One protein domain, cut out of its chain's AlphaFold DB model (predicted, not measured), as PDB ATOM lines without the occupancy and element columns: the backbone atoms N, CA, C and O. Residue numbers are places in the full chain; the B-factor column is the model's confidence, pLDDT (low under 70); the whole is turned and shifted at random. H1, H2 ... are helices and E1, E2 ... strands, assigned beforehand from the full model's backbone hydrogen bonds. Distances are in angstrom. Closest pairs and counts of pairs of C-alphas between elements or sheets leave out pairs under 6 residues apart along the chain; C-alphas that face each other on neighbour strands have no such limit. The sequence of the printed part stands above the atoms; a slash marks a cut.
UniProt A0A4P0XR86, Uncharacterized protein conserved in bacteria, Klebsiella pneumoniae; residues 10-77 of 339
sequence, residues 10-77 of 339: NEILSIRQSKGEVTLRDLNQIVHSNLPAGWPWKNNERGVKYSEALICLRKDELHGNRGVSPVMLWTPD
ATOM      1  N   ASN A  10     138.022 122.057 131.468       72.75
ATOM      2  CA  ASN A  10     138.042 121.513 130.118       72.75
ATOM      3  C   ASN A  10     137.482 120.080 130.029       72.75
ATOM      4  O   ASN A  10     136.801 119.784 129.056       72.75
ATOM      5  N   GLU A  11     137.701 119.220 131.030       78.81
ATOM      6  CA  GLU A  11     137.094 117.878 131.092       78.81
ATOM      7  C   GLU A  11     135.594 117.958 131.384       78.81
ATOM      8  O   GLU A  11     134.796 117.277 130.749       78.81
ATOM      9  N   ILE A  12     135.173 118.839 132.295       82.81
ATOM     10  CA  ILE A  12     133.740 119.031 132.573       82.81
ATOM     11  C   ILE A  12     133.026 119.579 131.328       82.81
ATOM     12  O   ILE A  12     131.929 119.134 130.981       82.81
ATOM     13  N   LEU A  13     133.653 120.532 130.629       83.06
ATOM     14  CA  LEU A  13     133.126 121.085 129.382       83.06
ATOM     15  C   LEU A  13     133.073 120.039 128.262       83.06
ATOM     16  O   LEU A  13     132.085 120.019 127.531       83.06
ATOM     17  N   SER A  14     134.068 119.156 128.140       84.50
ATOM     18  CA  SER A  14     134.068 118.109 127.111       84.50
ATOM     19  C   SER A  14     133.003 117.035 127.366       84.50
ATOM     20  O   SER A  14     132.321 116.606 126.432       84.50
ATOM     21  N   ILE A  15     132.775 116.649 128.627       85.50
ATOM     22  CA  ILE A  15     131.678 115.737 128.993       85.50
ATOM     23  C   ILE A  15     130.333 116.379 128.660       85.50
ATOM     24  O   ILE A  15     129.490 115.749 128.025       85.50
ATOM     25  N   ARG A  16     130.147 117.658 129.001       86.25
ATOM     26  CA  ARG A  16     128.913 118.376 128.669       86.25
ATOM     27  C   ARG A  16     128.691 118.499 127.159       86.25
ATOM     28  O   ARG A  16     127.559 118.373 126.711       86.25
ATOM     29  N   GLN A  17     129.745 118.728 126.375       87.94
ATOM     30  CA  GLN A  17     129.657 118.802 124.911       87.94
ATOM     31  C   GLN A  17     129.334 117.449 124.266       87.94
ATOM     32  O   GLN A  17     128.639 117.417 123.256       87.94
ATOM     33  N   SER A  18     129.811 116.341 124.840       88.44
ATOM     34  CA  SER A  18     129.588 114.993 124.299       88.44
ATOM     35  C   SER A  18     128.267 114.356 124.742       88.44
ATOM     36  O   SER A  18     127.622 113.690 123.937       88.44
ATOM     37  N   LYS A  19     127.852 114.551 126.000       87.00
ATOM     38  CA  LYS A  19     126.647 113.928 126.584       87.00
ATOM     39  C   LYS A  19     125.450 114.874 126.719       87.00
ATOM     40  O   LYS A  19     124.356 114.416 127.022       87.00
ATOM     41  N   GLY A  20     125.634 116.184 126.554       88.56
ATOM     42  CA  GLY A  20     124.599 117.209 126.766       88.56
ATOM     43  C   GLY A  20     124.353 117.565 128.240       88.56
ATOM     44  O   GLY A  20     124.028 118.712 128.554       88.56
ATOM     45  N   GLU A  21     124.591 116.629 129.157       87.81
ATOM     46  CA  GLU A  21     124.472 116.806 130.606       87.81
ATOM     47  C   GLU A  21     125.707 116.289 131.362       87.81
ATOM     48  O   GLU A  21     126.507 115.517 130.836       87.81
ATOM     49  N   VAL A  22     125.879 116.751 132.604       87.38
ATOM     50  CA  VAL A  22     126.948 116.306 133.511       87.38
ATOM     51  C   VAL A  22     126.293 115.692 134.739       87.38
ATOM     52  O   VAL A  22     125.569 116.379 135.459       87.38
ATOM     53  N   THR A  23     126.549 114.410 134.991       90.12
ATOM     54  CA  THR A  23     125.968 113.703 136.138       90.12
ATOM     55  C   THR A  23     126.915 113.693 137.340       90.12
ATOM     56  O   THR A  23     128.131 113.856 137.208       90.12
ATOM     57  N   LEU A  24     126.379 113.415 138.536       87.12
ATOM     58  CA  LEU A  24     127.207 113.184 139.727       87.12
ATOM     59  C   LEU A  24     128.179 112.010 139.543       87.12
ATOM     60  O   LEU A  24     129.263 112.026 140.118       87.12
ATOM     61  N   ARG A  25     127.829 111.007 138.725       89.69
ATOM     62  CA  ARG A  25     128.710 109.871 138.424       89.69
ATOM     63  C   ARG A  25     129.932 110.308 137.615       89.69
ATOM     64  O   ARG A  25     131.032 109.858 137.922       89.69
ATOM     65  N   ASP A  26     129.740 111.195 136.640       87.88
ATOM     66  CA  ASP A  26     130.833 111.757 135.837       87.88
ATOM     67  C   ASP A  26     131.765 112.611 136.710       87.88
ATOM     68  O   ASP A  26     132.982 112.429 136.694       87.88
ATOM     69  N   LEU A  27     131.194 113.486 137.548       85.19
ATOM     70  CA  LEU A  27     131.970 114.294 138.496       85.19
ATOM     71  C   LEU A  27     132.741 113.421 139.490       85.19
ATOM     72  O   LEU A  27     133.908 113.686 139.767       85.19
ATOM     73  N   ASN A  28     132.122 112.351 139.993       87.00
ATOM     74  CA  ASN A  28     132.769 111.425 140.913       87.00
ATOM     75  C   ASN A  28     133.981 110.727 140.274       87.00
ATOM     76  O   ASN A  28     134.994 110.543 140.944       87.00
ATOM     77  N   GLN A  29     133.905 110.366 138.988       87.75
ATOM     78  CA  GLN A  29     135.037 109.788 138.255       87.75
ATOM     79  C   GLN A  29     136.188 110.787 138.098       87.75
ATOM     80  O   GLN A  29     137.332 110.420 138.355       87.75
ATOM     81  N   ILE A  30     135.888 112.044 137.749       85.56
ATOM     82  CA  ILE A  30     136.898 113.112 137.647       85.56
ATOM     83  C   ILE A  30     137.569 113.358 139.001       85.56
ATOM     84  O   ILE A  30     138.783 113.512 139.086       85.56
ATOM     85  N   VAL A  31     136.804 113.399 140.091       85.12
ATOM     86  CA  VAL A  31     137.390 113.619 141.419       85.12
ATOM     87  C   VAL A  31     138.302 112.453 141.800       85.12
ATOM     88  O   VAL A  31     139.435 112.688 142.216       85.12
ATOM     89  N   HIS A  32     137.859 111.208 141.597       86.00
ATOM     90  CA  HIS A  32     138.660 110.025 141.919       86.00
ATOM     91  C   HIS A  32     139.928 109.899 141.066       86.00
ATOM     92  O   HIS A  32     140.946 109.448 141.584       86.00
ATOM     93  N   SER A  33     139.903 110.322 139.798       85.75
ATOM     94  CA  SER A  33     141.098 110.303 138.943       85.75
ATOM     95  C   SER A  33     142.168 111.304 139.386       85.75
ATOM     96  O   SER A  33     143.344 111.114 139.095       85.75
ATOM     97  N   ASN A  34     141.773 112.349 140.116       82.00
ATOM     98  CA  ASN A  34     142.680 113.372 140.628       82.00
ATOM     99  C   ASN A  34     143.216 113.069 142.039       82.00
ATOM    100  O   ASN A  34     144.061 113.825 142.528       82.00
ATOM    101  N   LEU A  35     142.740 112.007 142.706       84.38
ATOM    102  CA  LEU A  35     143.181 111.635 144.055       84.38
ATOM    103  C   LEU A  35     144.680 111.288 144.107       84.38
ATOM    104  O   LEU A  35     145.251 110.831 143.115       84.38
ATOM    105  N   PRO A  36     145.338 111.480 145.268       81.88
ATOM    106  CA  PRO A  36     146.737 111.106 145.437       81.88
ATOM    107  C   PRO A  36     146.984 109.621 145.140       81.88
ATOM    108  O   PRO A  36     146.172 108.759 145.485       81.88
ATOM    109  N   ALA A  37     148.147 109.315 144.562       81.56
ATOM    110  CA  ALA A  37     148.580 107.938 144.354       81.56
ATOM    111  C   ALA A  37     148.607 107.171 145.690       81.56
ATOM    112  O   ALA A  37     149.144 107.665 146.681       81.56
ATOM    113  N   GLY A  38     148.019 105.971 145.716       84.94
ATOM    114  CA  GLY A  38     147.930 105.152 146.930       84.94
ATOM    115  C   GLY A  38     146.787 105.520 147.886       84.94
ATOM    116  O   GLY A  38     146.777 105.045 149.020       84.94
ATOM    117  N   TRP A  39     145.814 106.334 147.453       86.81
ATOM    118  CA  TRP A  39     144.594 106.624 148.219       86.81
ATOM    119  C   TRP A  39     143.938 105.349 148.807       86.81
ATOM    120  O   TRP A  39     143.836 104.350 148.092       86.81
ATOM    121  N   PRO A  40     143.459 105.354 150.073       90.25
ATOM    122  CA  PRO A  40     143.369 106.469 151.030       90.25
ATOM    123  C   PRO A  40     144.589 106.628 151.952       90.25
ATOM    124  O   PRO A  40     144.508 107.277 153.001       90.25
ATOM    125  N   TRP A  41     145.721 106.027 151.595       91.38
ATOM    126  CA  TRP A  41     146.908 106.003 152.437       91.38
ATOM    127  C   TRP A  41     147.783 107.226 152.187       91.38
ATOM    128  O   TRP A  41     148.150 107.529 151.053       91.38
ATOM    129  N   LYS A  42     148.162 107.912 153.267       88.00
ATOM    130  CA  LYS A  42     149.245 108.900 153.229       88.00
ATOM    131  C   LYS A  42     150.599 108.193 153.247       88.00
ATOM    132  O   LYS A  42     151.530 108.605 152.567       88.00
ATOM    133  N   ASN A  43     150.702 107.132 154.045       88.25
ATOM    134  CA  ASN A  43     151.852 106.240 154.073       88.25
ATOM    135  C   ASN A  43     151.352 104.811 154.319       88.25
ATOM    136  O   ASN A  43     150.975 104.473 155.440       88.25
ATOM    137  N   ASN A  44     151.333 103.998 153.261       89.88
ATOM    138  CA  ASN A  44     150.826 102.627 153.326       89.88
ATOM    139  C   ASN A  44     151.736 101.713 154.164       89.88
ATOM    140  O   ASN A  44     151.247 100.901 154.937       89.88
ATOM    141  N   GLU A  45     153.058 101.896 154.087       90.81
ATOM    142  CA  GLU A  45     154.039 101.094 154.839       90.81
ATOM    143  C   GLU A  45     153.889 101.259 156.355       90.81
ATOM    144  O   GLU A  45     154.071 100.313 157.116       90.81
ATOM    145  N   ARG A  46     153.539 102.470 156.799       88.06
ATOM    146  CA  ARG A  46     153.302 102.791 158.213       88.06
ATOM    147  C   ARG A  46     151.840 102.644 158.630       88.06
ATOM    148  O   ARG A  46     151.519 102.960 159.771       88.06
ATOM    149  N   GLY A  47     150.960 102.223 157.720       91.12
ATOM    150  CA  GLY A  47     149.531 102.072 157.984       91.12
ATOM    151  C   GLY A  47     148.813 103.380 158.326       91.12
ATOM    152  O   GLY A  47     147.868 103.351 159.102       91.12
ATOM    153  N   VAL A  48     149.245 104.522 157.775       90.50
ATOM    154  CA  VAL A  48     148.659 105.840 158.078       90.50
ATOM    155  C   VAL A  48     147.756 106.301 156.939       90.50
ATOM    156  O   VAL A  48     148.230 106.606 155.833       90.50
ATOM    157  N   LYS A  49     146.454 106.416 157.214       93.38
ATOM    158  CA  LYS A  49     145.478 107.023 156.293       93.38
ATOM    159  C   LYS A  49     145.529 108.546 156.347       93.38
ATOM    160  O   LYS A  49     145.986 109.136 157.323       93.38
ATOM    161  N   TYR A  50     144.999 109.214 155.321       89.62
ATOM    162  CA  TYR A  50     144.835 110.675 155.361       89.62
ATOM    163  C   TYR A  50     143.965 111.145 156.540       89.62
ATOM    164  O   TYR A  50     144.253 112.191 157.111       89.62
ATOM    165  N   SER A  51     142.965 110.355 156.950       90.00
ATOM    166  CA  SER A  51     142.102 110.647 158.107       90.00
ATOM    167  C   SER A  51     142.815 110.546 159.460       90.00
ATOM    168  O   SER A  51     142.315 111.065 160.448       90.00
ATOM    169  N   GLU A  52     143.962 109.869 159.510       91.44
ATOM    170  CA  GLU A  52     144.773 109.659 160.719       91.44
ATOM    171  C   GLU A  52     146.028 110.544 160.717       91.44
ATOM    172  O   GLU A  52     146.856 110.489 161.627       91.44
ATOM    173  N   ALA A  53     146.214 111.357 159.676       87.75
ATOM    174  CA  ALA A  53     147.351 112.248 159.586       87.75
ATOM    175  C   ALA A  53     147.222 113.388 160.606       87.75
ATOM    176  O   ALA A  53     146.179 114.026 160.697       87.75
ATOM    177  N   LEU A  54     148.328 113.715 161.288       87.31
ATOM    178  CA  LEU A  54     148.394 114.835 162.239       87.31
ATOM    179  C   LEU A  54     147.891 116.157 161.637       87.31
ATOM    180  O   LEU A  54     147.265 116.961 162.318       87.31
ATOM    181  N   ILE A  55     148.196 116.382 160.356       86.75
ATOM    182  CA  ILE A  55     147.712 117.521 159.579       86.75
ATOM    183  C   ILE A  55     147.286 117.011 158.205       86.75
ATOM    184  O   ILE A  55     148.087 116.401 157.481       86.75
ATOM    185  N   CYS A  56     146.039 117.306 157.852       89.31
ATOM    186  CA  CYS A  56     145.455 117.128 156.534       89.31
ATOM    187  C   CYS A  56     144.569 118.341 156.239       89.31
ATOM    188  O   CYS A  56     143.709 118.692 157.041       89.31
ATOM    189  N   LEU A  57     144.834 119.005 155.120       89.69
ATOM    190  CA  LEU A  57     144.175 120.235 154.703       89.69
ATOM    191  C   LEU A  57     143.520 120.023 153.345       89.69
ATOM    192  O   LEU A  57     143.823 119.074 152.618       89.69
ATOM    193  N   ARG A  58     142.649 120.945 152.966       89.56
ATOM    194  CA  ARG A  58     142.157 121.025 151.599       89.56
ATOM    195  C   ARG A  58     143.252 121.560 150.685       89.56
ATOM    196  O   ARG A  58     144.087 122.383 151.067       89.56
ATOM    197  N   LYS A  59     143.258 121.102 149.438       86.56
ATOM    198  CA  LYS A  59     144.189 121.614 148.432       86.56
ATOM    199  C   LYS A  59     143.983 123.121 148.258       86.56
ATOM    200  O   LYS A  59     142.846 123.588 148.198       86.56
ATOM    201  N   ASP A  60     145.095 123.849 148.182       86.12
ATOM    202  CA  ASP A  60     145.155 125.314 148.080       86.12
ATOM    203  C   ASP A  60     144.578 126.079 149.296       86.12
ATOM    204  O   ASP A  60     144.426 127.293 149.232       86.12
ATOM    205  N   GLU A  61     144.322 125.418 150.434       85.75
ATOM    206  CA  GLU A  61     143.783 126.063 151.649       85.75
ATOM    207  C   GLU A  61     144.689 127.156 152.230       85.75
ATOM    208  O   GLU A  61     144.201 128.138 152.780       85.75
ATOM    209  N   LEU A  62     146.006 127.016 152.061       80.06
ATOM    210  CA  LEU A  62     147.000 127.999 152.505       80.06
ATOM    211  C   LEU A  62     147.456 128.943 151.380       80.06
ATOM    212  O   LEU A  62     148.377 129.737 151.567       80.06
ATOM    213  N   HIS A  63     146.868 128.853 150.186       77.62
ATOM    214  CA  HIS A  63     147.333 129.618 149.035       77.62
ATOM    215  C   HIS A  63     146.684 131.009 149.005       77.62
ATOM    216  O   HIS A  63     145.467 131.134 148.970       77.62
ATOM    217  N   GLY A  64     147.485 132.077 148.922       71.62
ATOM    218  CA  GLY A  64     146.954 133.453 148.956       71.62
ATOM    219  C   GLY A  64     146.133 133.896 147.732       71.62
ATOM    220  O   GLY A  64     145.345 134.830 147.835       71.62
ATOM    221  N   ASN A  65     146.295 133.226 146.585       75.31
ATOM    222  CA  ASN A  65     145.770 133.677 145.285       75.31
ATOM    223  C   ASN A  65     144.868 132.640 144.589       75.31
ATOM    224  O   ASN A  65     144.260 132.948 143.566       75.31
ATOM    225  N   ARG A  66     144.801 131.400 145.093       79.19
ATOM    226  CA  ARG A  66     143.983 130.317 144.520       79.19
ATOM    227  C   ARG A  66     142.827 130.011 145.464       79.19
ATOM    228  O   ARG A  66     142.982 130.151 146.670       79.19
ATOM    229  N   GLY A  67     141.672 129.615 144.933       80.94
ATOM    230  CA  GLY A  67     140.569 129.186 145.789       80.94
ATOM    231  C   GLY A  67     140.726 127.740 146.243       80.94
ATOM    232  O   GLY A  67     141.267 126.891 145.535       80.94
ATOM    233  N   VAL A  68     140.217 127.485 147.443       86.00
ATOM    234  CA  VAL A  68     140.340 126.209 148.147       86.00
ATOM    235  C   VAL A  68     139.536 125.109 147.458       86.00
ATOM    236  O   VAL A  68     138.406 125.329 147.009       86.00
ATOM    237  N   SER A  69     140.099 123.901 147.424       86.12
ATOM    238  CA  SER A  69     139.394 122.706 146.975       86.12
ATOM    239  C   SER A  69     138.397 122.175 147.987       86.12
ATOM    240  O   SER A  69     138.802 121.827 149.087       86.12
ATOM    241  N   PRO A  70     137.109 122.015 147.640       82.56
ATOM    242  CA  PRO A  70     136.155 121.385 148.540       82.56
ATOM    243  C   PRO A  70     136.345 119.865 148.642       82.56
ATOM    244  O   PRO A  70     135.816 119.268 149.570       82.56
ATOM    245  N   VAL A  71     137.063 119.237 147.702       82.12
ATOM    246  CA  VAL A  71     137.112 117.769 147.564       82.12
ATOM    247  C   VAL A  71     138.521 117.185 147.629       82.12
ATOM    248  O   VAL A  71     138.681 116.035 148.022       82.12
ATOM    249  N   MET A  72     139.550 117.952 147.265       85.19
ATOM    250  CA  MET A  72     140.922 117.453 147.255       85.19
ATOM    251  C   MET A  72     141.599 117.685 148.590       85.19
ATOM    252  O   MET A  72     141.638 118.812 149.085       85.19
ATOM    253  N   LEU A  73     142.218 116.628 149.105       87.19
ATOM    254  CA  LEU A  73     143.077 116.693 150.274       87.19
ATOM    255  C   LEU A  73     144.531 116.935 149.875       87.19
ATOM    256  O   LEU A  73     144.991 116.557 148.796       87.19
ATOM    257  N   TRP A  74     145.253 117.569 150.780       86.69
ATOM    258  CA  TRP A  74     146.667 117.863 150.675       86.69
ATOM    259  C   TRP A  74     147.286 117.872 152.072       86.69
ATOM    260  O   TRP A  74     146.632 118.179 153.069       86.69
ATOM    261  N   THR A  75     148.561 117.517 152.165       86.75
ATOM    262  CA  THR A  75     149.306 117.595 153.420       86.75
ATOM    263  C   THR A  75     150.520 118.481 153.208       86.75
ATOM    264  O   THR A  75     151.294 118.185 152.292       86.75
ATOM    265  N   PRO A  76     150.706 119.527 154.027       84.06
ATOM    266  CA  PRO A  76     151.857 120.401 153.897       84.06
ATOM    267  C   PRO A  76     153.149 119.628 154.159       84.06
ATOM    268  O   PRO A  76     153.206 118.741 155.017       84.06
ATOM    269  N   ASP A  77     154.181 119.974 153.400       81.00
ATOM    270  CA  ASP A  77     155.537 119.462 153.560       81.00
ATOM    271  C   ASP A  77     156.427 120.486 154.285       81.00
ATOM    272  O   ASP A  77     156.025 121.616 154.572       81.00
TER     273      ASP A  77
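What this domain is: This is residues 10 to 77 of the 339 residues of the protein "Uncharacterized protein conserved in bacteria" of Klebsiella pneumoniae (UniProt A0A4P0XR86). This is a flat piece with little regular structure: two short helices, H1 and H2, lie toward one end of its length, and the other end is made of loops, with the short strand E1 and a long looped stretch, residues 44 to 77. The printed part has 68 residues, in the order H1, H2, E1, mostly helix, though under half are in named elements. It is loose, with a radius of gyration of the C-alphas of 14.9 A, and spans 44 by 31 by 14 A.

How they stand to each other: H1, residues 10 to 19, and H2, residues 24 to 33, are close but not clearly touching; their closest C-alphas, of Ile 12 and Leu 27, are 7.8 A apart. They run opposite ways at a steep tilt of 37 degrees, only just steep. In both, every O i to N i+4 pair is within hydrogen-bond range. E1, residues 41 to 43, is apart from both helices and pairs with no named strand, but pairs antiparallel with residues 48 to 49.

Where its parts are: H1 begins at C-alpha 10 (138.042, 121.513, 130.118) and is 14.1 A long. H2 is 14.2 A long. E1, 5.2 A, ends at C-alpha 43 (151.852, 106.240, 154.073).

The domain as a whole: The C-alphas of Gly 20 and Arg 46, the two farthest apart, are 45.0 A apart. The printed part has no cut, no link is long, and no printed residue is under 70 in pLDDT.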